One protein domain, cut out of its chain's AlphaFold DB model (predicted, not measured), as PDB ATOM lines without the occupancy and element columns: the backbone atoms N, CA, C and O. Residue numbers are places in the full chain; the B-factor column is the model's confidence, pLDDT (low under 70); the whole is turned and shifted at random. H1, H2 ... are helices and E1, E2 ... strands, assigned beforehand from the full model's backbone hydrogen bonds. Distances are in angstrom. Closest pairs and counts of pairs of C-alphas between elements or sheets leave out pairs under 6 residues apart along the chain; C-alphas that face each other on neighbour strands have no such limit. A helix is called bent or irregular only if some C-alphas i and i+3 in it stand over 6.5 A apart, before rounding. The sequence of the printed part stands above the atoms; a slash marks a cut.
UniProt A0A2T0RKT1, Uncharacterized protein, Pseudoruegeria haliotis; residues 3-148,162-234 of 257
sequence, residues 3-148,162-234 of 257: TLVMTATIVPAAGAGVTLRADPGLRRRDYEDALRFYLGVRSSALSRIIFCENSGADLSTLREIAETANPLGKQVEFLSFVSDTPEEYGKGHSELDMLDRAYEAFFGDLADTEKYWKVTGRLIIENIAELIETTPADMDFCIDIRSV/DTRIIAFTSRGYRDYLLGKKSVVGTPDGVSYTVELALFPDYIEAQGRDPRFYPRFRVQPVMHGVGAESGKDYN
ATOM      1  N   THR A   3      37.457  -2.772 -45.562       96.56
ATOM      2  CA  THR A   3      36.705  -1.531 -45.392       96.56
ATOM      3  C   THR A   3      37.658  -0.352 -45.446       96.56
ATOM      4  O   THR A   3      38.685  -0.344 -44.771       96.56
ATOM      5  N   LEU A   4      37.338   0.654 -46.252       98.12
ATOM      6  CA  LEU A   4      38.091   1.906 -46.272       98.12
ATOM      7  C   LEU A   4      37.561   2.834 -45.175       98.12
ATOM      8  O   LEU A   4      36.354   3.015 -45.069       98.12
ATOM      9  N   VAL A   5      38.448   3.448 -44.397       98.44
ATOM     10  CA  VAL A   5      38.104   4.455 -43.385       98.44
ATOM     11  C   VAL A   5      38.698   5.790 -43.826       98.44
ATOM     12  O   VAL A   5      39.912   5.982 -43.800       98.44
ATOM     13  N   MET A   6      37.856   6.710 -44.283       98.50
ATOM     14  CA  MET A   6      38.275   8.029 -44.756       98.50
ATOM     15  C   MET A   6      38.152   9.047 -43.624       98.50
ATOM     16  O   MET A   6      37.043   9.321 -43.177       98.50
ATOM     17  N   THR A   7      39.266   9.635 -43.185       97.94
ATOM     18  CA  THR A   7      39.257  10.681 -42.147       97.94
ATOM     19  C   THR A   7      39.148  12.076 -42.758       97.94
ATOM     20  O   THR A   7      39.853  12.415 -43.717       97.94
ATOM     21  N   ALA A   8      38.280  12.915 -42.203       96.50
ATOM     22  CA  ALA A   8      37.999  14.238 -42.725       96.50
ATOM     23  C   ALA A   8      37.812  15.281 -41.620       96.50
ATOM     24  O   ALA A   8      37.181  15.061 -40.596       96.50
ATOM     25  N   THR A   9      38.315  16.473 -41.904       95.00
ATOM     26  CA  THR A   9      37.957  17.710 -41.203       95.00
ATOM     27  C   THR A   9      37.658  18.701 -42.309       95.00
ATOM     28  O   THR A   9      38.592  19.068 -43.035       95.00
ATOM     29  N   ILE A  10      36.392  19.044 -42.540       95.06
ATOM     30  CA  ILE A  10      35.993  19.935 -43.646       95.06
ATOM     31  C   ILE A  10      36.179  21.395 -43.249       95.06
ATOM     32  O   ILE A  10      36.756  22.156 -44.022       95.06
ATOM     33  N   VAL A  11      35.750  21.760 -42.044       93.19
ATOM     34  CA  VAL A  11      35.902  23.099 -41.474       93.19
ATOM     35  C   VAL A  11      36.996  23.037 -40.403       93.19
ATOM     36  O   VAL A  11      36.720  22.665 -39.265       93.19
ATOM     37  N   PRO A  12      38.270  23.300 -40.742       87.19
ATOM     38  CA  PRO A  12      39.330  23.306 -39.743       87.19
ATOM     39  C   PRO A  12      39.141  24.480 -38.774       87.19
ATOM     40  O   PRO A  12      38.795  25.585 -39.192       87.19
ATOM     41  N   ALA A  13      39.403  24.235 -37.490       80.06
ATOM     42  CA  ALA A  13      39.376  25.267 -36.463       80.06
ATOM     43  C   ALA A  13      40.501  26.304 -36.676       80.06
ATOM     44  O   ALA A  13      41.542  26.011 -37.287       80.06
ATOM     45  N   ALA A  14      40.269  27.534 -36.223       67.19
ATOM     46  CA  ALA A  14      41.105  28.686 -36.535       67.19
ATOM     47  C   ALA A  14      42.373  28.714 -35.667       67.19
ATOM     48  O   ALA A  14      42.436  29.441 -34.688       67.19
ATOM     49  N   GLY A  15      43.408  27.981 -36.077       62.38
ATOM     50  CA  GLY A  15      44.636  27.848 -35.279       62.38
ATOM     51  C   GLY A  15      45.220  26.438 -35.269       62.38
ATOM     52  O   GLY A  15      46.380  26.265 -34.911       62.38
ATOM     53  N   ALA A  16      44.483  25.444 -35.783       60.66
ATOM     54  CA  ALA A  16      44.843  24.020 -35.809       60.66
ATOM     55  C   ALA A  16      46.046  23.631 -36.714       60.66
ATOM     56  O   ALA A  16      46.115  22.508 -37.223       60.66
ATOM     57  N   GLY A  17      46.977  24.550 -36.996       59.47
ATOM     58  CA  GLY A  17      48.163  24.304 -37.828       59.47
ATOM     59  C   GLY A  17      47.865  24.072 -39.317       59.47
ATOM     60  O   GLY A  17      48.737  23.657 -40.078       59.47
ATOM     61  N   VAL A  18      46.634  24.330 -39.770       61.34
ATOM     62  CA  VAL A  18      46.247  24.245 -41.184       61.34
ATOM     63  C   VAL A  18      46.445  25.616 -41.824       61.34
ATOM     64  O   VAL A  18      45.529  26.428 -41.867       61.34
ATOM     65  N   THR A  19      47.651  25.889 -42.313       62.38
ATOM     66  CA  THR A  19      47.997  27.211 -42.859       62.38
ATOM     67  C   THR A  19      47.694  27.348 -44.353       62.38
ATOM     68  O   THR A  19      47.331  28.434 -44.793       62.38
ATOM     69  N   LEU A  20      47.797  26.264 -45.137       74.62
ATOM     70  CA  LEU A  20      47.719  26.339 -46.608       74.62
ATOM     71  C   LEU A  20      46.446  25.741 -47.219       74.62
ATOM     72  O   LEU A  20      46.007  26.199 -48.272       74.62
ATOM     73  N   ARG A  21      45.815  24.751 -46.573       80.19
ATOM     74  CA  ARG A  21      44.552  24.151 -47.047       80.19
ATOM     75  C   ARG A  21      43.420  24.325 -46.039       80.19
ATOM     76  O   ARG A  21      42.819  23.344 -45.597       80.19
ATOM     77  N   ALA A  22      43.200  25.577 -45.639       84.06
ATOM     78  CA  ALA A  22      42.214  25.976 -44.635       84.06
ATOM     79  C   ALA A  22      40.808  26.213 -45.212       84.06
ATOM     80  O   ALA A  22      39.834  26.045 -44.487       84.06
ATOM     81  N   ASP A  23      40.698  26.562 -46.501       89.50
ATOM     82  CA  ASP A  23      39.417  26.868 -47.150       89.50
ATOM     83  C   ASP A  23      38.454  25.660 -47.122       89.50
ATOM     84  O   ASP A  23      38.749  24.633 -47.751       89.50
ATOM     85  N   PRO A  24      37.296  25.756 -46.439       93.00
ATOM     86  CA  PRO A  24      36.364  24.636 -46.327       93.00
ATOM     87  C   PRO A  24      35.779  24.192 -47.669       93.00
ATOM     88  O   PRO A  24      35.535  23.003 -47.869       93.00
ATOM     89  N   GLY A  25      35.578  25.125 -48.607       94.12
ATOM     90  CA  GLY A  25      35.062  24.816 -49.941       94.12
ATOM     91  C   GLY A  25      36.028  23.947 -50.746       94.12
ATOM     92  O   GLY A  25      35.618  22.967 -51.367       94.12
ATOM     93  N   LEU A  26      37.321  24.269 -50.706       92.38
ATOM     94  CA  LEU A  26      38.381  23.487 -51.332       92.38
ATOM     95  C   LEU A  26      38.515  22.112 -50.680       92.38
ATOM     96  O   LEU A  26      38.519  21.118 -51.399       92.38
ATOM     97  N   ARG A  27      38.554  22.049 -49.341       93.56
ATOM     98  CA  ARG A  27      38.645  20.771 -48.618       93.56
ATOM     99  C   ARG A  27      37.459  19.869 -48.928       93.56
ATOM    100  O   ARG A  27      37.656  18.688 -49.180       93.56
ATOM    101  N   ARG A  28      36.238  20.418 -48.944       96.56
ATOM    102  CA  ARG A  28      35.028  19.684 -49.336       96.56
ATOM    103  C   ARG A  28      35.193  19.049 -50.712       96.56
ATOM    104  O   ARG A  28      35.017  17.841 -50.821       96.56
ATOM    105  N   ARG A  29      35.596  19.829 -51.722       96.62
ATOM    106  CA  ARG A  29      35.844  19.308 -53.077       96.62
ATOM    107  C   ARG A  29      36.861  18.168 -53.077       96.62
ATOM    108  O   ARG A  29      36.614  17.151 -53.710       96.62
ATOM    109  N   ASP A  30      37.942  18.280 -52.305       95.69
ATOM    110  CA  ASP A  30      38.925  17.195 -52.209       95.69
ATOM    111  C   ASP A  30      38.343  15.892 -51.662       95.69
ATOM    112  O   ASP A  30      38.646  14.814 -52.171       95.69
ATOM    113  N   TYR A  31      37.530  15.977 -50.605       97.88
ATOM    114  CA  TYR A  31      36.881  14.800 -50.033       97.88
ATOM    115  C   TYR A  31      35.845  14.208 -50.992       97.88
ATOM    116  O   TYR A  31      35.745  12.989 -51.095       97.88
ATOM    117  N   GLU A  32      35.093  15.050 -51.703       98.44
ATOM    118  CA  GLU A  32      34.128  14.613 -52.715       98.44
ATOM    119  C   GLU A  32      34.819  13.890 -53.878       98.44
ATOM    120  O   GLU A  32      34.381  12.812 -54.285       98.44
ATOM    121  N   ASP A  33      35.923  14.439 -54.385       97.88
ATOM    122  CA  ASP A  33      36.707  13.838 -55.467       97.88
ATOM    123  C   ASP A  33      37.342  12.515 -55.034       97.88
ATOM    124  O   ASP A  33      37.275  11.518 -55.760       97.88
ATOM    125  N   ALA A  34      37.896  12.466 -53.820       98.19
ATOM    126  CA  ALA A  34      38.427  11.237 -53.251       98.19
ATOM    127  C   ALA A  34      37.329  10.180 -53.042       98.19
ATOM    128  O   ALA A  34      37.527   9.020 -53.401       98.19
ATOM    129  N   LEU A  35      36.153  10.561 -52.530       98.62
ATOM    130  CA  LEU A  35      35.032   9.639 -52.345       98.62
ATOM    131  C   LEU A  35      34.576   9.049 -53.687       98.62
ATOM    132  O   LEU A  35      34.468   7.829 -53.802       98.62
ATOM    133  N   ARG A  36      34.393   9.881 -54.725       98.44
ATOM    134  CA  ARG A  36      34.064   9.411 -56.086       98.44
ATOM    135  C   ARG A  36      35.098   8.417 -56.609       98.44
ATOM    136  O   ARG A  36      34.725   7.382 -57.161       98.44
ATOM    137  N   PHE A  37      36.386   8.705 -56.412       98.25
ATOM    138  CA  PHE A  37      37.458   7.784 -56.781       98.25
ATOM    139  C   PHE A  37      37.289   6.427 -56.083       98.25
ATOM    140  O   PHE A  37      37.222   5.400 -56.760       98.25
ATOM    141  N   TYR A  38      37.163   6.407 -54.751       98.31
ATOM    142  CA  TYR A  38      37.092   5.161 -53.982       98.31
ATOM    143  C   TYR A  38      35.823   4.343 -54.261       98.31
ATOM    144  O   TYR A  38      35.890   3.111 -54.305       98.31
ATOM    145  N   LEU A  39      34.688   4.992 -54.536       98.31
ATOM    146  CA  LEU A  39      33.460   4.319 -54.984       98.31
ATOM    147  C   LEU A  39      33.646   3.607 -56.334       98.31
ATOM    148  O   LEU A  39      33.075   2.538 -56.557       98.31
ATOM    149  N   GLY A  40      34.492   4.158 -57.210       97.31
ATOM    150  CA  GLY A  40      34.847   3.579 -58.506       97.31
ATOM    151  C   GLY A  40      35.934   2.496 -58.471       97.31
ATOM    152  O   GLY A  40      36.162   1.840 -59.493       97.31
ATOM    153  N   VAL A  41      36.605   2.270 -57.333       97.12
ATOM    154  CA  VAL A  41      37.683   1.272 -57.227       97.12
ATOM    155  C   VAL A  41      37.129  -0.144 -57.375       97.12
ATOM    156  O   VAL A  41      36.402  -0.665 -56.519       97.12
ATOM    157  N   ARG A  42      37.540  -0.806 -58.460       93.56
ATOM    158  CA  ARG A  42      37.252  -2.216 -58.728       93.56
ATOM    159  C   ARG A  42      38.206  -3.102 -57.931       93.56
ATOM    160  O   ARG A  42      39.322  -3.353 -58.359       93.56
ATOM    161  N   SER A  43      37.742  -3.577 -56.783       91.75
ATOM    162  CA  SER A  43      38.374  -4.651 -56.018       91.75
ATOM    163  C   SER A  43      37.274  -5.449 -55.332       91.75
ATOM    164  O   SER A  43      36.408  -4.861 -54.684       91.75
ATOM    165  N   SER A  44      37.289  -6.774 -55.481       87.25
ATOM    166  CA  SER A  44      36.310  -7.662 -54.838       87.25
ATOM    167  C   SER A  44      36.473  -7.711 -53.318       87.25
ATOM    168  O   SER A  44      35.541  -8.091 -52.615       87.25
ATOM    169  N   ALA A  45      37.639  -7.308 -52.809       91.31
ATOM    170  CA  ALA A  45      37.910  -7.230 -51.383       91.31
ATOM    171  C   ALA A  45      37.377  -5.939 -50.741       91.31
ATOM    172  O   ALA A  45      37.090  -5.963 -49.548       91.31
ATOM    173  N   LEU A  46      37.227  -4.839 -51.495       95.31
ATOM    174  CA  LEU A  46      36.763  -3.545 -50.978       95.31
ATOM    175  C   LEU A  46      35.263  -3.346 -51.228       95.31
ATOM    176  O   LEU A  46      34.858  -2.888 -52.304       95.31
ATOM    177  N   SER A  47      34.449  -3.638 -50.219       94.25
ATOM    178  CA  SER A  47      32.982  -3.582 -50.308       94.25
ATOM    179  C   SER A  47      32.341  -2.460 -49.490       94.25
ATOM    180  O   SER A  47      31.168  -2.160 -49.710       94.25
ATOM    181  N   ARG A  48      33.083  -1.839 -48.566       96.56
ATOM    182  CA  ARG A  48      32.549  -0.867 -47.604       96.56
ATOM    183  C   ARG A  48      33.473   0.340 -47.437       96.56
ATOM    184  O   ARG A  48      34.697   0.213 -47.509       96.56
ATOM    185  N   ILE A  49      32.876   1.508 -47.222       98.25
ATOM    186  CA  ILE A  49      33.548   2.771 -46.913       98.25
ATOM    187  C   ILE A  49      32.887   3.371 -45.671       98.25
ATOM    188  O   ILE A  49      31.669   3.516 -45.618       98.25
ATOM    189  N   ILE A  50      33.695   3.753 -44.692       98.38
ATOM    190  CA  ILE A  50      33.286   4.552 -43.543       98.38
ATOM    191  C   ILE A  50      33.920   5.930 -43.720       98.38
ATOM    192  O   ILE A  50      35.144   6.055 -43.769       98.38
ATOM    193  N   PHE A  51      33.097   6.964 -43.849       98.69
ATOM    194  CA  PHE A  51      33.543   8.347 -43.936       98.69
ATOM    195  C   PHE A  51      33.387   9.017 -42.570       98.69
ATOM    196  O   PHE A  51      32.271   9.167 -42.073       98.69
ATOM    197  N   CYS A  52      34.496   9.423 -41.962       98.56
ATOM    198  CA  CYS A  52      34.532  10.023 -40.636       98.56
ATOM    199  C   CYS A  52      34.855  11.515 -40.737       98.56
ATOM    200  O   CYS A  52      35.887  11.886 -41.288       98.56
ATOM    201  N   GLU A  53      33.991  12.365 -40.192       97.75
ATOM    202  CA  GLU A  53      34.118  13.821 -40.221       97.75
ATOM    203  C   GLU A  53      33.957  14.398 -38.810       97.75
ATOM    204  O   GLU A  53      33.033  14.016 -38.094       97.75
ATOM    205  N   ASN A  54      34.862  15.292 -38.403       95.94
ATOM    206  CA  ASN A  54      34.934  15.774 -37.020       95.94
ATOM    207  C   ASN A  54      34.772  17.295 -36.836       95.94
ATOM    208  O   ASN A  54      35.033  17.794 -35.742       95.94
ATOM    209  N   SER A  55      34.379  18.054 -37.865       94.62
ATOM    210  CA  SER A  55      34.134  19.501 -37.735       94.62
ATOM    211  C   SER A  55      32.656  19.871 -37.604       94.62
ATOM    212  O   SER A  55      32.338  21.039 -37.390       94.62
ATOM    213  N   GLY A  56      31.745  18.900 -37.729       94.38
ATOM    214  CA  GLY A  56      30.301  19.143 -37.760       94.38
ATOM    215  C   GLY A  56      29.824  19.772 -39.068       94.38
ATOM    216  O   GLY A  56      28.786  20.433 -39.099       94.38
ATOM    217  N   ALA A  57      30.588  19.608 -40.147       96.62
ATOM    218  CA  ALA A  57      30.208  20.134 -41.447       96.62
ATOM    219  C   ALA A  57      28.999  19.381 -42.018       96.62
ATOM    220  O   ALA A  57      28.859  18.172 -41.840       96.62
ATOM    221  N   ASP A  58      28.161  20.078 -42.789       97.12
ATOM    222  CA  ASP A  58      27.100  19.418 -43.551       97.12
ATOM    223  C   ASP A  58      27.705  18.420 -44.555       97.12
ATOM    224  O   ASP A  58      28.588  18.784 -45.338       97.12
ATOM    225  N   LEU A  59      27.222  17.176 -44.532       98.31
ATOM    226  CA  LEU A  59      27.678  16.075 -45.388       98.31
ATOM    227  C   LEU A  59      26.684  15.738 -46.508       98.31
ATOM    228  O   LEU A  59      26.868  14.724 -47.177       98.31
ATOM    229  N   SER A  60      25.640  16.548 -46.711       98.31
ATOM    230  CA  SER A  60      24.599  16.330 -47.729       98.31
ATOM    231  C   SER A  60      25.170  15.970 -49.107       98.31
ATOM    232  O   SER A  60      24.827  14.926 -49.656       98.31
ATOM    233  N   THR A  61      26.130  16.752 -49.608       98.31
ATOM    234  CA  THR A  61      26.768  16.524 -50.915       98.31
ATOM    235  C   THR A  61      27.546  15.206 -50.980       98.31
ATOM    236  O   THR A  61      27.509  14.505 -51.989       98.31
ATOM    237  N   LEU A  62      28.220  14.810 -49.896       98.62
ATOM    238  CA  LEU A  62      28.944  13.534 -49.815       98.62
ATOM    239  C   LEU A  62      27.986  12.336 -49.774       98.62
ATOM    240  O   LEU A  62      28.273  11.302 -50.379       98.62
ATOM    241  N   ARG A  63      26.846  12.473 -49.089       98.62
ATOM    242  CA  ARG A  63      25.788  11.451 -49.064       98.62
ATOM    243  C   ARG A  63      25.154  11.288 -50.441       98.62
ATOM    244  O   ARG A  63      25.059  10.166 -50.925       98.62
ATOM    245  N   GLU A  64      24.838  12.395 -51.109       98.62
ATOM    246  CA  GLU A  64      24.332  12.384 -52.483       98.62
ATOM    247  C   GLU A  64      25.313  11.685 -53.438       98.62
ATOM    248  O   GLU A  64      24.904  10.857 -54.249       98.62
ATOM    249  N   ILE A  65      26.621  11.938 -53.316       98.62
ATOM    250  CA  ILE A  65      27.655  11.229 -54.090       98.62
ATOM    251  C   ILE A  65      27.641   9.723 -53.798       98.62
ATOM    252  O   ILE A  65      27.713   8.922 -54.731       98.62
ATOM    253  N   ALA A  66      27.549   9.321 -52.530       98.31
ATOM    254  CA  ALA A  66      27.506   7.912 -52.140       98.31
ATOM    255  C   ALA A  66      26.273   7.168 -52.688       98.31
ATOM    256  O   ALA A  66      26.346   5.963 -52.932       98.31
ATOM    257  N   GLU A  67      25.165   7.878 -52.905       97.81
ATOM    258  CA  GLU A  67      23.922   7.334 -53.461       97.81
ATOM    259  C   GLU A  67      23.916   7.333 -54.996       97.81
ATOM    260  O   GLU A  67      23.519   6.350 -55.621       97.81
ATOM    261  N   THR A  68      24.375   8.420 -55.621       97.56
ATOM    262  CA  THR A  68      24.220   8.657 -57.069       97.56
ATOM    263  C   THR A  68      25.453   8.291 -57.896       97.56
ATOM    264  O   THR A  68      25.332   7.981 -59.081       97.56
ATOM    265  N   ALA A  69      26.645   8.280 -57.291       96.75
ATOM    266  CA  ALA A  69      27.929   8.047 -57.954       96.75
ATOM    267  C   ALA A  69      28.656   6.804 -57.405       96.75
ATOM    268  O   ALA A  69      29.882   6.778 -57.287       96.75
ATOM    269  N   ASN A  70      27.895   5.748 -57.099       97.44
ATOM    270  CA  ASN A  70      28.387   4.484 -56.548       97.44
ATOM    271  C   ASN A  70      28.150   3.305 -57.512       97.44
ATOM    272  O   ASN A  70      27.301   2.446 -57.267       97.44
ATOM    273  N   PRO A  71      28.900   3.239 -58.629       97.06
ATOM    274  CA  PRO A  71      28.650   2.277 -59.706       97.06
ATOM    275  C   PRO A  71      28.878   0.814 -59.301       97.06
ATOM    276  O   PRO A  71      28.487  -0.092 -60.033       97.06
ATOM    277  N   LEU A  72      29.546   0.577 -58.170       96.94
ATOM    278  CA  LEU A  72      29.861  -0.755 -57.655       96.94
ATOM    279  C   LEU A  72      29.009  -1.139 -56.438       96.94
ATOM    280  O   LEU A  72      29.246  -2.199 -55.866       96.94
ATOM    281  N   GLY A  73      28.056  -0.292 -56.030       96.62
ATOM    282  CA  GLY A  73      27.146  -0.568 -54.918       96.62
ATOM    283  C   GLY A  73      27.851  -0.819 -53.583       96.62
ATOM    284  O   GLY A  73      27.408  -1.667 -52.812       96.62
ATOM    285  N   LYS A  74      28.970  -0.132 -53.313       97.25
ATOM    286  CA  LYS A  74      29.681  -0.258 -52.031       97.25
ATOM    287  C   LYS A  74      28.799   0.253 -50.894       97.25
ATOM    288  O   LYS A  74      28.124   1.267 -51.058       97.25
ATOM    289  N   GLN A  75      28.837  -0.397 -49.737       97.06
ATOM    290  CA  GLN A  75      28.191   0.137 -48.539       97.06
ATOM    291  C   GLN A  75      28.942   1.391 -48.083       97.06
ATOM    292  O   GLN A  75      30.167   1.359 -47.965       97.06
ATOM    293  N   VAL A  76      28.225   2.484 -47.823       98.25
ATOM    294  CA  VAL A  76      28.820   3.727 -47.324       98.25
ATOM    295  C   VAL A  76      28.138   4.132 -46.029       98.25
ATOM    296  O   VAL A  76      26.922   4.297 -45.985       98.25
ATOM    297  N   GLU A  77      28.931   4.312 -44.984       98.19
ATOM    298  CA  GLU A  77      28.486   4.799 -43.683       98.19
ATOM    299  C   GLU A  77      29.215   6.084 -43.320       98.19
ATOM    300  O   GLU A  77      30.341   6.329 -43.750       98.19
ATOM    301  N   PHE A  78      28.555   6.916 -42.518       98.44
ATOM    302  CA  PHE A  78      29.059   8.226 -42.140       98.44
ATOM    303  C   PHE A  78      29.087   8.355 -40.625       98.44
ATOM    304  O   PHE A  78      28.048   8.232 -39.975       98.44
ATOM    305  N   LEU A  79      30.260   8.678 -40.091       98.06
ATOM    306  CA  LEU A  79      30.438   9.172 -38.735       98.06
ATOM    307  C   LEU A  79      30.629  10.683 -38.812       98.06
ATOM    308  O   LEU A  79      31.589  11.141 -39.422       98.06
ATOM    309  N   SER A  80      29.729  11.456 -38.213       97.31
ATOM    310  CA  SER A  80      29.850  12.913 -38.156       97.31
ATOM    311  C   SER A  80      29.655  13.373 -36.725       97.31
ATOM    312  O   SER A  80      28.699  12.966 -36.065       97.31
ATOM    313  N   PHE A  81      30.581  14.190 -36.245       96.44
ATOM    314  CA  PHE A  81      30.529  14.795 -34.924       96.44
ATOM    315  C   PHE A  81      31.331  16.098 -34.925       96.44
ATOM    316  O   PHE A  81      32.045  16.407 -35.877       96.44
ATOM    317  N   VAL A  82      31.206  16.866 -33.848       94.62
ATOM    318  CA  VAL A  82      32.066  18.022 -33.585       94.62
ATOM    319  C   VAL A  82      33.131  17.576 -32.595       94.62
ATOM    320  O   VAL A  82      32.798  17.136 -31.495       94.62
ATOM    321  N   SER A  83      34.394  17.657 -33.002       89.69
ATOM    322  CA  SER A  83      35.542  17.374 -32.146       89.69
ATOM    323  C   SER A  83      35.563  18.332 -30.957       89.69
ATOM    324  O   SER A  83      35.515  19.546 -31.127       89.69
ATOM    325  N   ASP A  84      35.696  17.771 -29.763       88.31
ATOM    326  CA  ASP A  84      35.955  18.475 -28.504       88.31
ATOM    327  C   ASP A  84      37.458  18.609 -28.203       88.31
ATOM    328  O   ASP A  84      37.835  19.232 -27.212       88.31
ATOM    329  N   THR A  85      38.321  18.054 -29.064       84.81
ATOM    330  CA  THR A  85      39.781  18.197 -28.968       84.81
ATOM    331  C   THR A  85      40.180  19.677 -29.029       84.81
ATOM    332  O   THR A  85      39.906  20.321 -30.049       84.81
ATOM    333  N   PRO A  86      40.862  20.212 -28.001       82.81
ATOM    334  CA  PRO A  86      41.364  21.581 -28.028       82.81
ATOM    335  C   PRO A  86      42.402  21.779 -29.142       82.81
ATOM    336  O   PRO A  86      43.162  20.865 -29.473       82.81
ATOM    337  N   GLU A  87      42.440  22.974 -29.735       77.38
ATOM    338  CA  GLU A  87      43.267  23.250 -30.917       77.38
ATOM    339  C   GLU A  87      44.766  23.032 -30.660       77.38
ATOM    340  O   GLU A  87      45.493  22.602 -31.560       77.38
ATOM    341  N   GLU A  88      45.220  23.261 -29.424       77.25
ATOM    342  CA  GLU A  88      46.608  23.103 -28.990       77.25
ATOM    343  C   GLU A  88      47.132  21.658 -29.069       77.25
ATOM    344  O   GLU A  88      48.336  21.449 -29.209       77.25
ATOM    345  N   TYR A  89      46.249  20.652 -29.076       78.81
ATOM    346  CA  TYR A  89      46.637  19.244 -29.243       78.81
ATOM    347  C   TYR A  89      46.922  18.888 -30.712       78.81
ATOM    348  O   TYR A  89      47.526  17.855 -31.019       78.81
ATOM    349  N   GLY A  90      46.523  19.762 -31.639       78.25
ATOM    350  CA  GLY A  90      46.811  19.653 -33.060       78.25
ATOM    351  C   GLY A  90      46.013  18.578 -33.805       78.25
ATOM    352  O   GLY A  90      45.279  17.755 -33.253       78.25
ATOM    353  N   LYS A  91      46.190  18.573 -35.134       80.56
ATOM    354  CA  LYS A  91      45.450  17.708 -36.077       80.56
ATOM    355  C   LYS A  91      45.560  16.212 -35.767       80.56
ATOM    356  O   LYS A  91      44.648  15.450 -36.059       80.56
ATOM    357  N   GLY A  92      46.708  15.803 -35.233       83.94
ATOM    358  CA  GLY A  92      47.043  14.411 -35.003       83.94
ATOM    359  C   GLY A  92      46.201  13.781 -33.906       83.94
ATOM    360  O   GLY A  92      45.639  12.706 -34.096       83.94
ATOM    361  N   HIS A  93      46.053  14.503 -32.797       88.56
ATOM    362  CA  HIS A  93      45.188  14.104 -31.695       88.56
ATOM    363  C   HIS A  93      43.734  13.984 -32.154       88.56
ATOM    364  O   HIS A  93      43.087  12.971 -31.914       88.56
ATOM    365  N   SER A  94      43.249  14.995 -32.880       89.06
ATOM    366  CA  SER A  94      41.870  15.040 -33.368       89.06
ATOM    367  C   SER A  94      41.558  13.926 -34.383       89.06
ATOM    368  O   SER A  94      40.450  13.390 -34.403       89.06
ATOM    369  N   GLU A  95      42.536  13.517 -35.205       91.75
ATOM    370  CA  GLU A  95      42.386  12.356 -36.093       91.75
ATOM    371  C   GLU A  95      42.356  11.032 -35.312       91.75
ATOM    372  O   GLU A  95      41.555  10.160 -35.641       91.75
ATOM    373  N   LEU A  96      43.178  10.876 -34.269       93.00
ATOM    374  CA  LEU A  96      43.142   9.687 -33.410       93.00
ATOM    375  C   LEU A  96      41.840   9.602 -32.600       93.00
ATOM    376  O   LEU A  96      41.272   8.522 -32.499       93.00
ATOM    377  N   ASP A  97      41.314  10.725 -32.100       93.69
ATOM    378  CA  ASP A  97      39.999  10.759 -31.443       93.69
ATOM    379  C   ASP A  97      38.875  10.307 -32.386       93.69
ATOM    380  O   ASP A  97      38.025   9.494 -32.025       93.69
ATOM    381  N   MET A  98      38.909  10.775 -33.636       95.38
ATOM    382  CA  MET A  98      37.970  10.343 -34.669       95.38
ATOM    383  C   MET A  98      38.054   8.843 -34.945       95.38
ATOM    384  O   MET A  98      37.019   8.197 -35.117       95.38
ATOM    385  N   LEU A  99      39.266   8.288 -34.991       96.31
ATOM    386  CA  LEU A  99      39.457   6.857 -35.188       96.31
ATOM    387  C   LEU A  99      38.995   6.043 -33.974       96.31
ATOM    388  O   LEU A  99      38.387   4.996 -34.180       96.31
ATOM    389  N   ASP A 100      39.193   6.529 -32.744       95.75
ATOM    390  CA  ASP A 100      38.704   5.866 -31.527       95.75
ATOM    391  C   ASP A 100      37.170   5.792 -31.531       95.75
ATOM    392  O   ASP A 100      36.587   4.732 -31.309       95.75
ATOM    393  N   ARG A 101      36.499   6.892 -31.892       96.06
ATOM    394  CA  ARG A 101      35.034   6.918 -32.036       96.06
ATOM    395  C   ARG A 101      34.552   6.010 -33.170       96.06
ATOM    396  O   ARG A 101      33.519   5.355 -33.049       96.06
ATOM    397  N   ALA A 102      35.286   5.950 -34.283       95.94
ATOM    398  CA  ALA A 102      34.968   5.039 -35.380       95.94
ATOM    399  C   ALA A 102      35.148   3.572 -34.970       95.94
ATOM    400  O   ALA A 102      34.338   2.729 -35.356       95.94
ATOM    401  N   TYR A 103      36.167   3.285 -34.159       95.25
ATOM    402  CA  TYR A 103      36.406   1.966 -33.594       95.25
ATOM    403  C   TYR A 103      35.222   1.519 -32.748       95.25
ATOM    404  O   TYR A 103      34.653   0.464 -33.019       95.25
ATOM    405  N   GLU A 104      34.789   2.353 -31.806       94.62
ATOM    406  CA  GLU A 104      33.626   2.078 -30.957       94.62
ATOM    407  C   GLU A 104      32.338   1.874 -31.768       94.62
ATOM    408  O   GLU A 104      31.542   0.996 -31.449       94.62
ATOM    409  N   ALA A 105      32.137   2.652 -32.837       94.50
ATOM    410  CA  ALA A 105      30.900   2.618 -33.612       94.50
ATOM    411  C   ALA A 105      30.824   1.484 -34.649       94.50
ATOM    412  O   ALA A 105      29.732   0.980 -34.914       94.50
ATOM    413  N   PHE A 106      31.943   1.107 -35.282       92.00
ATOM    414  CA  PHE A 106      31.899   0.278 -36.494       92.00
ATOM    415  C   PHE A 106      32.746  -0.985 -36.467       92.00
ATOM    416  O   PHE A 106      32.439  -1.881 -37.255       92.00
ATOM    417  N   PHE A 107      33.811  -1.063 -35.663       86.62
ATOM    418  CA  PHE A 107      34.763  -2.175 -35.782       86.62
ATOM    419  C   PHE A 107      35.246  -2.819 -34.480       86.62
ATOM    420  O   PHE A 107      35.825  -3.902 -34.544       86.62
ATOM    421  N   GLY A 108      34.954  -2.262 -33.305       81.31
ATOM    422  CA  GLY A 108      35.417  -2.794 -32.017       81.31
ATOM    423  C   GLY A 108      34.895  -4.191 -31.655       81.31
ATOM    424  O   GLY A 108      35.602  -4.930 -30.964       81.31
ATOM    425  N   ASP A 109      33.721  -4.557 -32.183       74.56
ATOM    426  CA  ASP A 109      33.017  -5.824 -31.917       74.56
ATOM    427  C   ASP A 109      33.012  -6.797 -33.114       74.56
ATOM    428  O   ASP A 109      32.382  -7.857 -33.066       74.56
ATOM    429  N   LEU A 110      33.682  -6.450 -34.217       70.69
ATOM    430  CA  LEU A 110      33.721  -7.295 -35.411       70.69
ATOM    431  C   LEU A 110      34.801  -8.379 -35.309       70.69
ATOM    432  O   LEU A 110      35.795  -8.243 -34.603       70.69
ATOM    433  N   ALA A 111      34.596  -9.481 -36.038       65.12
ATOM    434  CA  ALA A 111      35.571 -10.562 -36.113       65.12
ATOM    435  C   ALA A 111      36.903 -10.045 -36.685       65.12
ATOM    436  O   ALA A 111      36.903  -9.391 -37.729       65.12
ATOM    437  N   ASP A 112      38.031 -10.452 -36.088       74.88
ATOM    438  CA  ASP A 112      39.419 -10.063 -36.435       74.88
ATOM    439  C   ASP A 112      39.876 -10.433 -37.869       74.88
ATOM    440  O   ASP A 112      41.057 -10.407 -38.206       74.88
ATOM    441  N   THR A 113      38.946 -10.816 -38.740       81.62
ATOM    442  CA  THR A 113      39.187 -11.191 -40.138       81.62
ATOM    443  C   THR A 113      38.959 -10.040 -41.121       81.62
ATOM    444  O   THR A 113      39.414 -10.117 -42.268       81.62
ATOM    445  N   GLU A 114      38.255  -8.981 -40.711       91.44
ATOM    446  CA  GLU A 114      38.079  -7.780 -41.529       91.44
ATOM    447  C   GLU A 114      39.308  -6.873 -41.428       91.44
ATOM    448  O   GLU A 114      39.884  -6.688 -40.357       91.44
ATOM    449  N   LYS A 115      39.720  -6.313 -42.569       94.88
ATOM    450  CA  LYS A 115      40.849  -5.380 -42.645       94.88
ATOM    451  C   LYS A 115      40.358  -3.985 -42.977       94.88
ATOM    452  O   LYS A 115      39.781  -3.764 -44.042       94.88
ATOM    453  N   TYR A 116      40.652  -3.048 -42.101       96.88
ATOM    454  CA  TYR A 116      40.375  -1.636 -42.270       96.88
ATOM    455  C   TYR A 116      41.569  -0.945 -42.908       96.88
ATOM    456  O   TYR A 116      42.719  -1.274 -42.626       96.88
ATOM    457  N   TRP A 117      41.282   0.018 -43.772       97.81
ATOM    458  CA  TRP A 117      42.260   0.815 -44.495       97.81
ATOM    459  C   TRP A 117      41.980   2.280 -44.228       97.81
ATOM    460  O   TRP A 117      41.167   2.906 -44.906       97.81
ATOM    461  N   LYS A 118      42.640   2.827 -43.213       97.75
ATOM    462  CA  LYS A 118      42.565   4.248 -42.898       97.75
ATOM    463  C   LYS A 118      43.311   5.031 -43.958       97.75
ATOM    464  O   LYS A 118      44.471   4.736 -44.231       97.75
ATOM    465  N   VAL A 119      42.671   6.058 -44.503       97.75
ATOM    466  CA  VAL A 119      43.292   7.036 -45.397       97.75
ATOM    467  C   VAL A 119      42.964   8.448 -44.935       97.75
ATOM    468  O   VAL A 119      41.853   8.718 -44.476       97.75
ATOM    469  N   THR A 120      43.905   9.377 -45.099       95.88
ATOM    470  CA  THR A 120      43.568  10.805 -45.042       95.88
ATOM    471  C   THR A 120      42.586  11.103 -46.173       95.88
ATOM    472  O   THR A 120      42.977  11.104 -47.338       95.88
ATOM    473  N   GLY A 121      41.324  11.376 -45.845       95.50
ATOM    474  CA  GLY A 121      40.199  11.293 -46.780       95.50
ATOM    475  C   GLY A 121      40.266  12.226 -47.990       95.50
ATOM    476  O   GLY A 121      39.617  11.953 -48.987       95.50
ATOM    477  N   ARG A 122      41.054  13.306 -47.933       93.38
ATOM    478  CA  ARG A 122      41.280  14.239 -49.059       93.38
ATOM    479  C   ARG A 122      42.387  13.793 -50.024       93.38
ATOM    480  O   ARG A 122      42.685  14.501 -50.981       93.38
ATOM    481  N   LEU A 123      43.091  12.706 -49.711       94.56
ATOM    482  CA  LEU A 123      44.143  12.140 -50.550       94.56
ATOM    483  C   LEU A 123      43.611  10.891 -51.248       94.56
ATOM    484  O   LEU A 123      42.905  10.071 -50.658       94.56
ATOM    485  N   ILE A 124      44.006  10.733 -52.504       96.44
ATOM    486  CA  ILE A 124      43.710   9.558 -53.314       96.44
ATOM    487  C   ILE A 124      44.912   8.620 -53.257       96.44
ATOM    488  O   ILE A 124      46.036   9.023 -53.549       96.44
ATOM    489  N   ILE A 125      44.676   7.362 -52.889       96.88
ATOM    490  CA  ILE A 125      45.659   6.286 -53.002       96.88
ATOM    491  C   ILE A 125      45.346   5.512 -54.281       96.88
ATOM    492  O   ILE A 125      44.480   4.638 -54.296       96.88
ATOM    493  N   GLU A 126      46.030   5.857 -55.372       95.56
ATOM    494  CA  GLU A 126      45.684   5.397 -56.724       95.56
ATOM    495  C   GLU A 126      45.713   3.868 -56.850       95.56
ATOM    496  O   GLU A 126      44.878   3.273 -57.530       95.56
ATOM    497  N   ASN A 127      46.652   3.219 -56.159       95.75
ATOM    498  CA  ASN A 127      46.834   1.770 -56.169       95.75
ATOM    499  C   ASN A 127      46.270   1.067 -54.920       95.75
ATOM    500  O   ASN A 127      46.782   0.022 -54.519       95.75
ATOM    501  N   ILE A 128      45.207   1.604 -54.308       97.31
ATOM    502  CA  ILE A 128      44.592   1.008 -53.107       97.31
ATOM    503  C   ILE A 128      44.140  -0.447 -53.311       97.31
ATOM    504  O   ILE A 128      44.309  -1.264 -52.412       97.31
ATOM    505  N   ALA A 129      43.644  -0.811 -54.499       96.69
ATOM    506  CA  ALA A 129      43.279  -2.197 -54.806       96.69
ATOM    507  C   ALA A 129      44.492  -3.144 -54.734       96.69
ATOM    508  O   ALA A 129      44.426  -4.181 -54.079       96.69
ATOM    509  N   GLU A 130      45.626  -2.747 -55.324       95.88
ATOM    510  CA  GLU A 130      46.880  -3.515 -55.292       95.88
ATOM    511  C   GLU A 130      47.401  -3.658 -53.852       95.88
ATOM    512  O   GLU A 130      47.856  -4.729 -53.450       95.88
ATOM    513  N   LEU A 131      47.306  -2.595 -53.047       96.31
ATOM    514  CA  LEU A 131      47.670  -2.629 -51.628       96.31
ATOM    515  C   LEU A 131      46.822  -3.645 -50.852       96.31
ATOM    516  O   LEU A 131      47.379  -4.471 -50.127       96.31
ATOM    517  N   ILE A 132      45.500  -3.628 -51.041       95.81
ATOM    518  CA  ILE A 132      44.575  -4.570 -50.397       95.81
ATOM    519  C   ILE A 132      44.900  -6.013 -50.802       95.81
ATOM    520  O   ILE A 132      45.057  -6.877 -49.941       95.81
ATOM    521  N   GLU A 133      45.052  -6.268 -52.099       94.38
ATOM    522  CA  GLU A 133      45.262  -7.611 -52.653       94.38
ATOM    523  C   GLU A 133      46.625  -8.208 -52.289       94.38
ATOM    524  O   GLU A 133      46.758  -9.420 -52.126       94.38
ATOM    525  N   THR A 134      47.648  -7.366 -52.133       94.19
ATOM    526  CA  THR A 134      49.000  -7.819 -51.785       94.19
ATOM    527  C   THR A 134      49.243  -7.896 -50.281       94.19
ATOM    528  O   THR A 134      50.286  -8.408 -49.865       94.19
ATOM    529  N   THR A 135      48.310  -7.435 -49.449       92.88
ATOM    530  CA  THR A 135      48.478  -7.435 -47.995       92.88
ATOM    531  C   THR A 135      48.504  -8.860 -47.427       92.88
ATOM    532  O   THR A 135      47.647  -9.675 -47.774       92.88
ATOM    533  N   PRO A 136      49.468  -9.191 -46.542       92.50
ATOM    534  CA  PRO A 136      49.548 -10.501 -45.894       92.50
ATOM    535  C   PRO A 136      48.237 -10.899 -45.210       92.50
ATOM    536  O   PRO A 136      47.562 -10.064 -44.608       92.50
ATOM    537  N   ALA A 137      47.859 -12.177 -45.306       91.31
ATOM    538  CA  ALA A 137      46.595 -12.680 -44.766       91.31
ATOM    539  C   ALA A 137      46.518 -12.545 -43.236       91.31
ATOM    540  O   ALA A 137      45.466 -12.173 -42.728       91.31
ATOM    541  N   ASP A 138      47.642 -12.762 -42.561       93.75
ATOM    542  CA  ASP A 138      47.862 -12.758 -41.112       93.75
ATOM    543  C   ASP A 138      48.217 -11.382 -40.520       93.75
ATOM    544  O   ASP A 138      48.507 -11.291 -39.331       93.75
ATOM    545  N   MET A 139      48.220 -10.326 -41.338       94.81
ATOM    546  CA  MET A 139      48.477  -8.955 -40.893       94.81
ATOM    547  C   MET A 139      47.385  -8.475 -39.939       94.81
ATOM    548  O   MET A 139      46.211  -8.474 -40.316       94.81
ATOM    549  N   ASP A 140      47.809  -8.007 -38.765       95.69
ATOM    550  CA  ASP A 140      46.957  -7.289 -37.817       95.69
ATOM    551  C   ASP A 140      47.177  -5.778 -37.882       95.69
ATOM    552  O   ASP A 140      46.225  -5.017 -37.740       95.69
ATOM    553  N   PHE A 141      48.401  -5.327 -38.160       96.38
ATOM    554  CA  PHE A 141      48.692  -3.908 -38.349       96.38
ATOM    555  C   PHE A 141      49.749  -3.700 -39.428       96.38
ATOM    556  O   PHE A 141      50.725  -4.443 -39.497       96.38
ATOM    557  N   CYS A 142      49.572  -2.690 -40.276       96.44
ATOM    558  CA  CYS A 142      50.522  -2.328 -41.314       96.44
ATOM    559  C   CYS A 142      50.579  -0.815 -41.522       96.44
ATOM    560  O   CYS A 142      49.572  -0.166 -41.808       96.44
ATOM    561  N   ILE A 143      51.787  -0.270 -41.453       94.50
ATOM    562  CA  ILE A 143      52.082   1.143 -41.682       94.50
ATOM    563  C   ILE A 143      53.455   1.250 -42.339       94.50
ATOM    564  O   ILE A 143      54.349   0.482 -42.015       94.50
ATOM    565  N   ASP A 144      53.644   2.190 -43.265       90.31
ATOM    566  CA  ASP A 144      54.979   2.467 -43.802       90.31
ATOM    567  C   ASP A 144      55.774   3.281 -42.768       90.31
ATOM    568  O   ASP A 144      55.584   4.495 -42.665       90.31
ATOM    569  N   ILE A 145      56.691   2.644 -42.038       87.25
ATOM    570  CA  ILE A 145      57.695   3.366 -41.248       87.25
ATOM    571  C   ILE A 145      58.976   3.540 -42.063       87.25
ATOM    572  O   ILE A 145      59.347   2.708 -42.895       87.25
ATOM    573  N   ARG A 146      59.659   4.657 -41.845       76.75
ATOM    574  CA  ARG A 146      60.948   4.959 -42.459       76.75
ATOM    575  C   ARG A 146      61.954   5.209 -41.358       76.75
ATOM    576  O   ARG A 146      61.692   6.012 -40.473       76.75
ATOM    577  N   SER A 147      63.083   4.526 -41.476       66.62
ATOM    578  CA  SER A 147      64.333   4.864 -40.813       66.62
ATOM    579  C   SER A 147      65.424   4.678 -41.861       66.62
ATOM    580  O   SER A 147      65.612   3.566 -42.360       66.62
ATOM    581  N   VAL A 148      66.074   5.765 -42.288       57.16
ATOM    582  CA  VAL A 148      67.192   5.706 -43.249       57.16
ATOM    583  C   VAL A 148      68.485   6.053 -42.511       57.16
ATOM    584  O   VAL A 148      68.826   7.236 -42.405       57.16
ATOM    585  N   ASP A 162      54.234   6.783 -41.698       87.69
ATOM    586  CA  ASP A 162      53.381   7.426 -42.701       87.69
ATOM    587  C   ASP A 162      51.885   7.226 -42.403       87.69
ATOM    588  O   ASP A 162      51.235   6.344 -42.956       87.69
ATOM    589  N   THR A 163      51.317   8.069 -41.539       90.31
ATOM    590  CA  THR A 163      49.924   7.950 -41.056       90.31
ATOM    591  C   THR A 163      48.864   8.193 -42.130       90.31
ATOM    592  O   THR A 163      47.685   7.919 -41.908       90.31
ATOM    593  N   ARG A 164      49.238   8.695 -43.313       92.56
ATOM    594  CA  ARG A 164      48.296   9.000 -44.406       92.56
ATOM    595  C   ARG A 164      47.578   7.764 -44.932       92.56
ATOM    596  O   ARG A 164      46.490   7.911 -45.485       92.56
ATOM    597  N   ILE A 165      48.184   6.590 -44.767       95.62
ATOM    598  CA  ILE A 165      47.560   5.293 -45.004       95.62
ATOM    599  C   ILE A 165      48.034   4.280 -43.960       95.62
ATOM    600  O   ILE A 165      49.232   4.108 -43.755       95.62
ATOM    601  N   ILE A 166      47.088   3.594 -43.327       96.94
ATOM    602  CA  ILE A 166      47.347   2.539 -42.341       96.94
ATOM    603  C   ILE A 166      46.359   1.410 -42.617       96.94
ATOM    604  O   ILE A 166      45.187   1.681 -42.880       96.94
ATOM    605  N   ALA A 167      46.808   0.159 -42.559       97.31
ATOM    606  CA  ALA A 167      45.919  -0.995 -42.585       97.31
ATOM    607  C   ALA A 167      45.929  -1.701 -41.230       97.31
ATOM    608  O   ALA A 167      46.986  -1.832 -40.619       97.31
ATOM    609  N   PHE A 168      44.773  -2.151 -40.756       96.75
ATOM    610  CA  PHE A 168      44.673  -2.836 -39.470       96.75
ATOM    611  C   PHE A 168      43.450  -3.749 -39.382       96.75
ATOM    612  O   PHE A 168      42.459  -3.547 -40.080       96.75
ATOM    613  N   THR A 169      43.508  -4.742 -38.503       95.88
ATOM    614  CA  THR A 169      42.339  -5.462 -37.975       95.88
ATOM    615  C   THR A 169      41.818  -4.747 -36.727       95.88
ATOM    616  O   THR A 169      42.479  -3.854 -36.192       95.88
ATOM    617  N   SER A 170      40.646  -5.138 -36.220       94.94
ATOM    618  CA  SER A 170      40.135  -4.622 -34.941       94.94
ATOM    619  C   SER A 170      41.125  -4.859 -33.799       94.94
ATOM    620  O   SER A 170      41.394  -3.946 -33.016       94.94
ATOM    621  N   ARG A 171      41.750  -6.044 -33.749       94.06
ATOM    622  CA  ARG A 171      42.848  -6.318 -32.817       94.06
ATOM    623  C   ARG A 171      44.034  -5.379 -33.010       94.06
ATOM    624  O   ARG A 171      44.451  -4.742 -32.050       94.06
ATOM    625  N   GLY A 172      44.541  -5.234 -34.234       94.94
ATOM    626  CA  GLY A 172      45.672  -4.344 -34.490       94.94
ATOM    627  C   GLY A 172      45.381  -2.884 -34.141       94.94
ATOM    628  O   GLY A 172      46.251  -2.200 -33.610       94.94
ATOM    629  N   TYR A 173      44.156  -2.402 -34.361       95.38
ATOM    630  CA  TYR A 173      43.765  -1.070 -33.899       95.38
ATOM    631  C   TYR A 173      43.865  -0.950 -32.376       95.38
ATOM    632  O   TYR A 173      44.471  -0.005 -31.867       95.38
ATOM    633  N   ARG A 174      43.295  -1.920 -31.650       93.88
ATOM    634  CA  ARG A 174      43.311  -1.971 -30.182       93.88
ATOM    635  C   ARG A 174      44.734  -1.969 -29.627       93.88
ATOM    636  O   ARG A 174      45.003  -1.258 -28.665       93.88
ATOM    637  N   ASP A 175      45.621  -2.739 -30.247       93.19
ATOM    638  CA  ASP A 175      46.994  -2.923 -29.777       93.19
ATOM    639  C   ASP A 175      47.879  -1.697 -30.083       93.19
ATOM    640  O   ASP A 175      48.733  -1.331 -29.273       93.19
ATOM    641  N   TYR A 176      47.671  -1.033 -31.230       93.12
ATOM    642  CA  TYR A 176      48.632  -0.058 -31.769       93.12
ATOM    643  C   TYR A 176      48.134   1.386 -31.908       93.12
ATOM    644  O   TYR A 176      48.962   2.280 -32.091       93.12
ATOM    645  N   LEU A 177      46.825   1.649 -31.838       93.19
ATOM    646  CA  LEU A 177      46.253   2.993 -32.034       93.19
ATOM    647  C   LEU A 177      45.267   3.420 -30.945       93.19
ATOM    648  O   LEU A 177      45.246   4.603 -30.599       93.19
ATOM    649  N   LEU A 178      44.478   2.495 -30.394       93.38
ATOM    650  CA  LEU A 178      43.434   2.830 -29.427       93.38
ATOM    651  C   LEU A 178      44.018   3.560 -28.210       93.38
ATOM    652  O   LEU A 178      44.935   3.076 -27.546       93.38
ATOM    653  N   GLY A 179      43.489   4.752 -27.924       88.56
ATOM    654  CA  GLY A 179      43.916   5.572 -26.787       88.56
ATOM    655  C   GLY A 179      45.283   6.250 -26.952       88.56
ATOM    656  O   GLY A 179      45.706   6.998 -26.063       88.56
ATOM    657  N   LYS A 180      45.965   6.074 -28.093       89.06
ATOM    658  CA  LYS A 180      47.264   6.709 -28.368       89.06
ATOM    659  C   LYS A 180      47.180   8.224 -28.557       89.06
ATOM    660  O   LYS A 180      48.203   8.897 -28.501       89.06
ATOM    661  N   LYS A 181      45.978   8.798 -28.677       86.62
ATOM    662  CA  LYS A 181      45.789  10.258 -28.614       86.62
ATOM    663  C   LYS A 181      46.350  10.870 -27.325       86.62
ATOM    664  O   LYS A 181      46.839  11.989 -27.353       86.62
ATOM    665  N   SER A 182      46.374  10.118 -26.219       83.62
ATOM    666  CA  SER A 182      46.921  10.568 -24.927       83.62
ATOM    667  C   SER A 182      48.420  10.909 -24.946       83.62
ATOM    668  O   SER A 182      48.882  11.628 -24.065       83.62
ATOM    669  N   VAL A 183      49.166  10.416 -25.941       78.62
ATOM    670  CA  VAL A 183      50.604  10.685 -26.121       78.62
ATOM    671  C   VAL A 183      50.895  11.582 -27.333       78.62
ATOM    672  O   VAL A 183      52.056  11.819 -27.662       78.62
ATOM    673  N   VAL A 184      49.852  12.083 -28.007       78.62
ATOM    674  CA  VAL A 184      49.943  12.968 -29.177       78.62
ATOM    675  C   VAL A 184      49.345  14.326 -28.834       78.62
ATOM    676  O   VAL A 184      48.154  14.425 -28.552       78.62
ATOM    677  N   GLY A 185      50.155  15.378 -28.946       69.69
ATOM    678  CA  GLY A 185      49.758  16.732 -28.561       69.69
ATOM    679  C   GLY A 185      49.695  16.900 -27.042       69.69
ATOM    680  O   GLY A 185      49.210  16.034 -26.317       69.69
ATOM    681  N   THR A 186      50.208  18.017 -26.544       63.03
ATOM    682  CA  THR A 186      50.244  18.334 -25.114       63.03
ATOM    683  C   THR A 186      49.713  19.752 -24.876       63.03
ATOM    684  O   THR A 186      49.871  20.611 -25.747       63.03
ATOM    685  N   PRO A 187      49.108  20.036 -23.701       57.44
ATOM    686  CA  PRO A 187      48.586  21.369 -23.368       57.44
ATOM    687  C   PRO A 187      49.621  22.500 -23.437       57.44
ATOM    688  O   PRO A 187      49.265  23.663 -23.586       57.44
ATOM    689  N   ASP A 188      50.906  22.170 -23.293       59.38
ATOM    690  CA  ASP A 188      52.027  23.111 -23.363       59.38
ATOM    691  C   ASP A 188      52.468  23.429 -24.807       59.38
ATOM    692  O   ASP A 188      53.418  24.186 -25.009       59.38
ATOM    693  N   GLY A 189      51.784  22.874 -25.815       51.25
ATOM    694  CA  GLY A 189      52.073  23.111 -27.227       51.25
ATOM    695  C   GLY A 189      53.345  22.421 -27.730       51.25
ATOM    696  O   GLY A 189      53.768  22.683 -28.860       51.25
ATOM    697  N   VAL A 190      53.962  21.529 -26.938       51.94
ATOM    698  CA  VAL A 190      55.076  20.687 -27.395       51.94
ATOM    699  C   VAL A 190      54.521  19.621 -28.340       51.94
ATOM    700  O   VAL A 190      54.139  18.515 -27.971       51.94
ATOM    701  N   SER A 191      54.432  19.994 -29.614       51.62
ATOM    702  CA  SER A 191      53.835  19.171 -30.658       51.62
ATOM    703  C   SER A 191      54.722  17.962 -30.976       51.62
ATOM    704  O   SER A 191      55.626  18.038 -31.810       51.62
ATOM    705  N   TYR A 192      54.456  16.812 -30.354       55.28
ATOM    706  CA  TYR A 192      54.811  15.552 -30.997       55.28
ATOM    707  C   TYR A 192      53.803  15.322 -32.117       55.28
ATOM    708  O   TYR A 192      52.614  15.101 -31.882       55.28
ATOM    709  N   THR A 193      54.284  15.396 -33.357       68.62
ATOM    710  CA  THR A 193      53.529  14.864 -34.493       68.62
ATOM    711  C   THR A 193      53.198  13.396 -34.204       68.62
ATOM    712  O   THR A 193      54.001  12.700 -33.575       68.62
ATOM    713  N   VAL A 194      52.018  12.922 -34.629       70.81
ATOM    714  CA  VAL A 194      51.587  11.515 -34.438       70.81
ATOM    715  C   VAL A 194      52.703  10.575 -34.868       70.81
ATOM    716  O   VAL A 194      53.006   9.584 -34.215       70.81
ATOM    717  N   GLU A 195      53.355  10.941 -35.963       72.50
ATOM    718  CA  GLU A 195      54.417  10.189 -36.591       72.50
ATOM    719  C   GLU A 195      55.641  10.007 -35.698       72.50
ATOM    720  O   GLU A 195      56.227   8.933 -35.737       72.50
ATOM    721  N   LEU A 196      56.012  11.008 -34.893       71.50
ATOM    722  CA  LEU A 196      57.126  10.914 -33.946       71.50
ATOM    723  C   LEU A 196      56.709  10.253 -32.632       71.50
ATOM    724  O   LEU A 196      57.484   9.482 -32.074       71.50
ATOM    725  N   ALA A 197      55.495  10.534 -32.152       76.94
ATOM    726  CA  ALA A 197      54.987   9.978 -30.900       76.94
ATOM    727  C   ALA A 197      54.839   8.451 -30.961       76.94
ATOM    728  O   ALA A 197      55.164   7.763 -29.999       76.94
ATOM    729  N   LEU A 198      54.367   7.919 -32.094       82.31
ATOM    730  CA  LEU A 198      54.092   6.486 -32.249       82.31
ATOM    731  C   LEU A 198      55.291   5.684 -32.764       82.31
ATOM    732  O   LEU A 198      55.283   4.455 -32.712       82.31
ATOM    733  N   PHE A 199      56.332   6.353 -33.265       83.38
ATOM    734  CA  PHE A 199      57.482   5.682 -33.868       83.38
ATOM    735  C   PHE A 199      58.209   4.706 -32.923       83.38
ATOM    736  O   PHE A 199      58.490   3.591 -33.369       83.38
ATOM    737  N   PRO A 200      58.498   5.045 -31.646       82.69
ATOM    738  CA  PRO A 200      59.173   4.120 -30.735       82.69
ATOM    739  C   PRO A 200      58.394   2.814 -30.540       82.69
ATOM    740  O   PRO A 200      58.974   1.733 -30.660       82.69
ATOM    741  N   ASP A 201      57.077   2.916 -30.341       85.88
ATOM    742  CA  ASP A 201      56.183   1.767 -30.171       85.88
ATOM    743  C   ASP A 201      56.181   0.876 -31.422       85.88
ATOM    744  O   ASP A 201      56.190  -0.352 -31.329       85.88
ATOM    745  N   TYR A 202      56.219   1.478 -32.614       89.44
ATOM    746  CA  TYR A 202      56.248   0.751 -33.886       89.44
ATOM    747  C   TYR A 202      57.572   0.035 -34.153       89.44
ATOM    748  O   TYR A 202      57.572  -1.068 -34.704       89.44
ATOM    749  N   ILE A 203      58.699   0.617 -33.741       87.25
ATOM    750  CA  ILE A 203      60.004  -0.050 -33.824       87.25
ATOM    751  C   ILE A 203      60.068  -1.239 -32.863       87.25
ATOM    752  O   ILE A 203      60.565  -2.306 -33.230       87.25
ATOM    753  N   GLU A 204      59.537  -1.091 -31.647       88.00
ATOM    754  CA  GLU A 204      59.452  -2.196 -30.692       88.00
ATOM    755  C   GLU A 204      58.544  -3.322 -31.211       88.00
ATOM    756  O   GLU A 204      58.932  -4.495 -31.166       88.00
ATOM    757  N   ALA A 205      57.381  -2.971 -31.769       90.25
ATOM    758  CA  ALA A 205      56.434  -3.913 -32.359       90.25
ATOM    759  C   ALA A 205      57.050  -4.704 -33.517       90.25
ATOM    760  O   ALA A 205      56.958  -5.931 -33.535       90.25
ATOM    761  N   GLN A 206      57.763  -4.034 -34.429       87.62
ATOM    762  CA  GLN A 206      58.464  -4.683 -35.540       87.62
ATOM    763  C   GLN A 206      59.407  -5.806 -35.075       87.62
ATOM    764  O   GLN A 206      59.559  -6.811 -35.769       87.62
ATOM    765  N   GLY A 207      60.073  -5.637 -33.930       86.19
ATOM    766  CA  GLY A 207      61.012  -6.627 -33.402       86.19
ATOM    767  C   GLY A 207      60.359  -7.808 -32.679       86.19
ATOM    768  O   GLY A 207      61.055  -8.779 -32.380       86.19
ATOM    769  N   ARG A 208      59.059  -7.731 -32.358       92.19
ATOM    770  CA  ARG A 208      58.393  -8.673 -31.442       92.19
ATOM    771  C   ARG A 208      57.120  -9.307 -31.986       92.19
ATOM    772  O   ARG A 208      56.890 -10.482 -31.708       92.19
ATOM    773  N   ASP A 209      56.300  -8.561 -32.721       94.38
ATOM    774  CA  ASP A 209      55.030  -9.051 -33.249       94.38
ATOM    775  C   ASP A 209      55.177  -9.436 -34.731       94.38
ATOM    776  O   ASP A 209      55.299  -8.558 -35.588       94.38
ATOM    777  N   PRO A 210      55.119 -10.735 -35.081       93.50
ATOM    778  CA  PRO A 210      55.197 -11.175 -36.473       93.50
ATOM    779  C   PRO A 210      54.009 -10.714 -37.333       93.50
ATOM    780  O   PRO A 210      54.065 -10.843 -38.556       93.50
ATOM    781  N   ARG A 211      52.931 -10.202 -36.725       95.06
ATOM    782  CA  ARG A 211      51.737  -9.695 -37.417       95.06
ATOM    783  C   ARG A 211      51.720  -8.172 -37.557       95.06
ATOM    784  O   ARG A 211      50.789  -7.634 -38.169       95.06
ATOM    785  N   PHE A 212      52.751  -7.499 -37.045       96.00
ATOM    786  CA  PHE A 212      53.034  -6.092 -37.294       96.00
ATOM    787  C   PHE A 212      53.905  -5.948 -38.546       96.00
ATOM    788  O   PHE A 212      55.037  -6.429 -38.614       96.00
ATOM    789  N   TYR A 213      53.386  -5.251 -39.551       94.75
ATOM    790  CA  TYR A 213      54.052  -5.035 -40.826       94.75
ATOM    791  C   TYR A 213      54.520  -3.574 -40.944       94.75
ATOM    792  O   TYR A 213      53.726  -2.683 -41.238       94.75
ATOM    793  N   PRO A 214      55.823  -3.297 -40.792       92.06
ATOM    794  CA  PRO A 214      56.380  -1.938 -40.817       92.06
ATOM    795  C   PRO A 214      56.483  -1.338 -42.233       92.06
ATOM    796  O   PRO A 214      57.102  -0.291 -42.439       92.06
ATOM    797  N   ARG A 215      55.950  -2.030 -43.248       91.31
ATOM    798  CA  ARG A 215      56.014  -1.607 -44.648       91.31
ATOM    799  C   ARG A 215      54.983  -2.338 -45.500       91.31
ATOM    800  O   ARG A 215      54.897  -3.565 -45.456       91.31
ATOM    801  N   PHE A 216      54.289  -1.609 -46.370       92.44
ATOM    802  CA  PHE A 216      53.436  -2.224 -47.391       92.44
ATOM    803  C   PHE A 216      54.276  -2.975 -48.440       92.44
ATOM    804  O   PHE A 216      55.373  -2.544 -48.813       92.44
ATOM    805  N   ARG A 217      53.755  -4.075 -48.996       91.31
ATOM    806  CA  ARG A 217      54.470  -4.831 -50.047       91.31
ATOM    807  C   ARG A 217      54.683  -4.008 -51.317       91.31
ATOM    808  O   ARG A 217      55.749  -4.064 -51.927       91.31
ATOM    809  N   VAL A 218      53.686  -3.212 -51.685       91.81
ATOM    810  CA  VAL A 218      53.757  -2.251 -52.790       91.81
ATOM    811  C   VAL A 218      53.776  -0.833 -52.232       91.81
ATOM    812  O   VAL A 218      53.213  -0.570 -51.177       91.81
ATOM    813  N   GLN A 219      54.469   0.082 -52.910       91.44
ATOM    814  CA  GLN A 219      54.528   1.485 -52.498       91.44
ATOM    815  C   GLN A 219      53.155   2.139 -52.719       91.44
ATOM    816  O   GLN A 219      52.686   2.123 -53.861       91.44
ATOM    817  N   PRO A 220      52.543   2.763 -51.696       92.31
ATOM    818  CA  PRO A 220      51.369   3.600 -51.910       92.31
ATOM    819  C   PRO A 220      51.681   4.757 -52.862       92.31
ATOM    820  O   PRO A 220      52.668   5.479 -52.663       92.31
ATOM    821  N   VAL A 221      50.841   4.927 -53.883       92.00
ATOM    822  CA  VAL A 221      50.886   6.040 -54.837       92.00
ATOM    823  C   VAL A 221      49.833   7.057 -54.419       92.00
ATOM    824  O   VAL A 221      48.639   6.782 -54.485       92.00
ATOM    825  N   MET A 222      50.289   8.206 -53.924       90.69
ATOM    826  CA  MET A 222      49.424   9.236 -53.353       90.69
ATOM    827  C   MET A 222      49.213  10.376 -54.345       90.69
ATOM    828  O   MET A 222      50.178  10.887 -54.908       90.69
ATOM    829  N   HIS A 223      47.970  10.817 -54.469       89.12
ATOM    830  CA  HIS A 223      47.547  11.952 -55.272       89.12
ATOM    831  C   HIS A 223      46.750  12.944 -54.404       89.12
ATOM    832  O   HIS A 223      45.977  12.540 -53.534       89.12
ATOM    833  N   GLY A 224      46.945  14.245 -54.632       84.56
ATOM    834  CA  GLY A 224      46.303  15.332 -53.883       84.56
ATOM    835  C   GLY A 224      47.288  16.184 -53.079       84.56
ATOM    836  O   GLY A 224      48.500  15.969 -53.116       84.56
ATOM    837  N   VAL A 225      46.760  17.161 -52.334       78.94
ATOM    838  CA  VAL A 225      47.572  18.188 -51.657       78.94
ATOM    839  C   VAL A 225      47.501  18.067 -50.130       78.94
ATOM    840  O   VAL A 225      46.426  17.938 -49.529       78.94
ATOM    841  N   GLY A 226      48.667  18.127 -49.477       72.44
ATOM    842  CA  GLY A 226      48.802  18.143 -48.017       72.44
ATOM    843  C   GLY A 226      48.203  19.398 -47.364       72.44
ATOM    844  O   GLY A 226      48.289  20.488 -47.917       72.44
ATOM    845  N   ALA A 227      47.607  19.260 -46.170       58.91
ATOM    846  CA  ALA A 227      46.902  20.373 -45.515       58.91
ATOM    847  C   ALA A 227      47.819  21.471 -44.951       58.91
ATOM    848  O   ALA A 227      47.455  22.642 -44.980       58.91
ATOM    849  N   GLU A 228      48.981  21.080 -44.427       58.16
ATOM    850  CA  GLU A 228      49.918  21.977 -43.738       58.16
ATOM    851  C   GLU A 228      51.014  22.479 -44.681       58.16
ATOM    852  O   GLU A 228      51.231  23.676 -44.797       58.16
ATOM    853  N   SER A 229      51.659  21.574 -45.421       60.72
ATOM    854  CA  SER A 229      52.768  21.917 -46.318       60.72
ATOM    855  C   SER A 229      52.335  22.425 -47.693       60.72
ATOM    856  O   SER A 229      53.189  22.854 -48.464       60.72
ATOM    857  N   GLY A 230      51.048  22.308 -48.052       62.75
ATOM    858  CA  GLY A 230      50.567  22.606 -49.408       62.75
ATOM    859  C   GLY A 230      51.224  21.743 -50.490       62.75
ATOM    860  O   GLY A 230      51.112  22.038 -51.676       62.75
ATOM    861  N   LYS A 231      51.937  20.681 -50.091       70.31
ATOM    862  CA  LYS A 231      52.687  19.824 -51.000       70.31
ATOM    863  C   LYS A 231      51.726  19.046 -51.887       70.31
ATOM    864  O   LYS A 231      50.919  18.272 -51.369       70.31
ATOM    865  N   ASP A 232      51.872  19.222 -53.193       77.69
ATOM    866  CA  ASP A 232      51.228  18.385 -54.196       77.69
ATOM    867  C   ASP A 232      51.987  17.057 -54.306       77.69
ATOM    868  O   ASP A 232      53.163  17.012 -54.672       77.69
ATOM    869  N   TYR A 233      51.326  15.959 -53.949       74.88
ATOM    870  CA  TYR A 233      51.919  14.628 -54.050       74.88
ATOM    871  C   TYR A 233      51.980  14.101 -55.492       74.88
ATOM    872  O   TYR A 233      52.630  13.081 -55.725       74.88
ATOM    873  N   ASN A 234      51.388  14.817 -56.453       77.38
ATOM    874  CA  ASN A 234      51.457  14.526 -57.881       77.38
ATOM    875  C   ASN A 234      52.589  15.275 -58.615       77.38
ATOM    876  O   ASN A 234      52.783  15.092 -59.820       77.38
TER     877      ASN A 234
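What this domain is: This is residues 3 to 148 and 162 to 234 of the 257 residues of an uncharacterized protein of Pseudoruegeria haliotis (UniProt A0A2T0RKT1). A twisted sheet of six strands makes the middle layer of a three-layer slab, with H1, H2 and H4 on one face and H3, H5 and H8 on the other. The long helix H3 covers E2 and E1, the little helices H6 and H7 gather near its first half, and H8 sits beside the edge strand E5. After H8, residues 209 to 234 hold no named element; short pairings tie residues 212 to 213 to E5 and residues 222 to 223 to residues 124 to 125. The printed part has 219 residues with eight named helices and six named strands, in the order E1 H1 E2 H2 E3 H3 E4 H4 E5 E6 H5 H6 H7 H8; the sheet, E3 E2 E1 E4 E6 E5, is mixed, and so is the class, helices and strands. The whole is compact, with a radius of gyration of the C-alphas of 16.4 A and spans of 47 by 44 by 35 A.

Where its parts are: Across the sheet come E3, residues 75 to 80, E2, residues 46 to 53 and 20.6 A long, E1, residues 3 to 8, E4, residues 115 to 120, E6, residues 162 to 168, and E5, residues 141 to 147 and 18.1 A long. E1 begins at C-alpha 3, (36.705, -1.531, -45.392). On one face are H1, residues 24 to 40 and 24.4 A long, H2, residues 60 to 68, and H4, residues 128 to 134. On the opposite face are H3, residues 87 to 107 and 27.2 A long, H5, residues 170 to 176, and H8, residues 199 to 208 and 14.6 A long, ending at C-alpha 208, (58.393, -8.673, -31.442). H6 is residues 180 to 183 and H7 residues 194 to 197. H3 is irregular, with C-alphas 88 and 91 9.0 A apart, and has a kink of 57 degrees near residue 94.

How they stand to each other: E3 and E2 are parallel, with N 51 and O 77 at 2.8 A; E2 and E1 are parallel, with N 6 and O 50 at 2.8 A; E1 and E4 are parallel, with N 5 and O 117 at 2.8 A. E6 is antiparallel to E4, with N 118 and O 166 at 2.8 A, and to E5, with N 142 and O 167 at 2.7 A. E1, H1, E2 and E2, H2, E3 are strand-helix-strand units, parallel neighbour strands with a helix between, both crossovers right-handed. In two split units other strands lie between the two: E3, H3, E4 is right-handed and E4, H4, E5 left-handed. H1 lies over E2 and E1 at a height of 9.9 A and touches H2 with its residues 32 to 39 alone, closest at the C-alphas of Glu 32 and Leu 62, 6.0 A. H3 has a height of 8.7 A over the sheet. Its residues 92 to 97 alone touch H6, closest at the C-alphas of His 93 and Lys 181, 5.0 A; its residues 103 to 107 alone only just touch H5, with 3 pairs of C-alphas within 8 A, the closest those of Phe 107 and Ser 170, 6.0 A. H7 only grazes the sheet, with residues 194 to 195; H8 is over none of the strands. Every O i to N i+4 pair is within hydrogen-bond range in H1, H2, H4, H5 and H8, and 14 of 17 in H3; H6 and H7 are too short for such a pair.

The domain as a whole: The two C-alphas farthest apart are those of Pro 71 and Asp 188, 48.0 A. Residues 149 to 161 are not printed; C-alphas 148 and 162 are 13.9 A apart across the cut, on the link from E5 to E6. Of the links printed whole, E1 to H1 is long, with 15 residues. The mean pLDDT of the printed part is 88.6; under 70 are residues 14 to 19, 111, 147 to 148, 185 to 193 and 227 to 230.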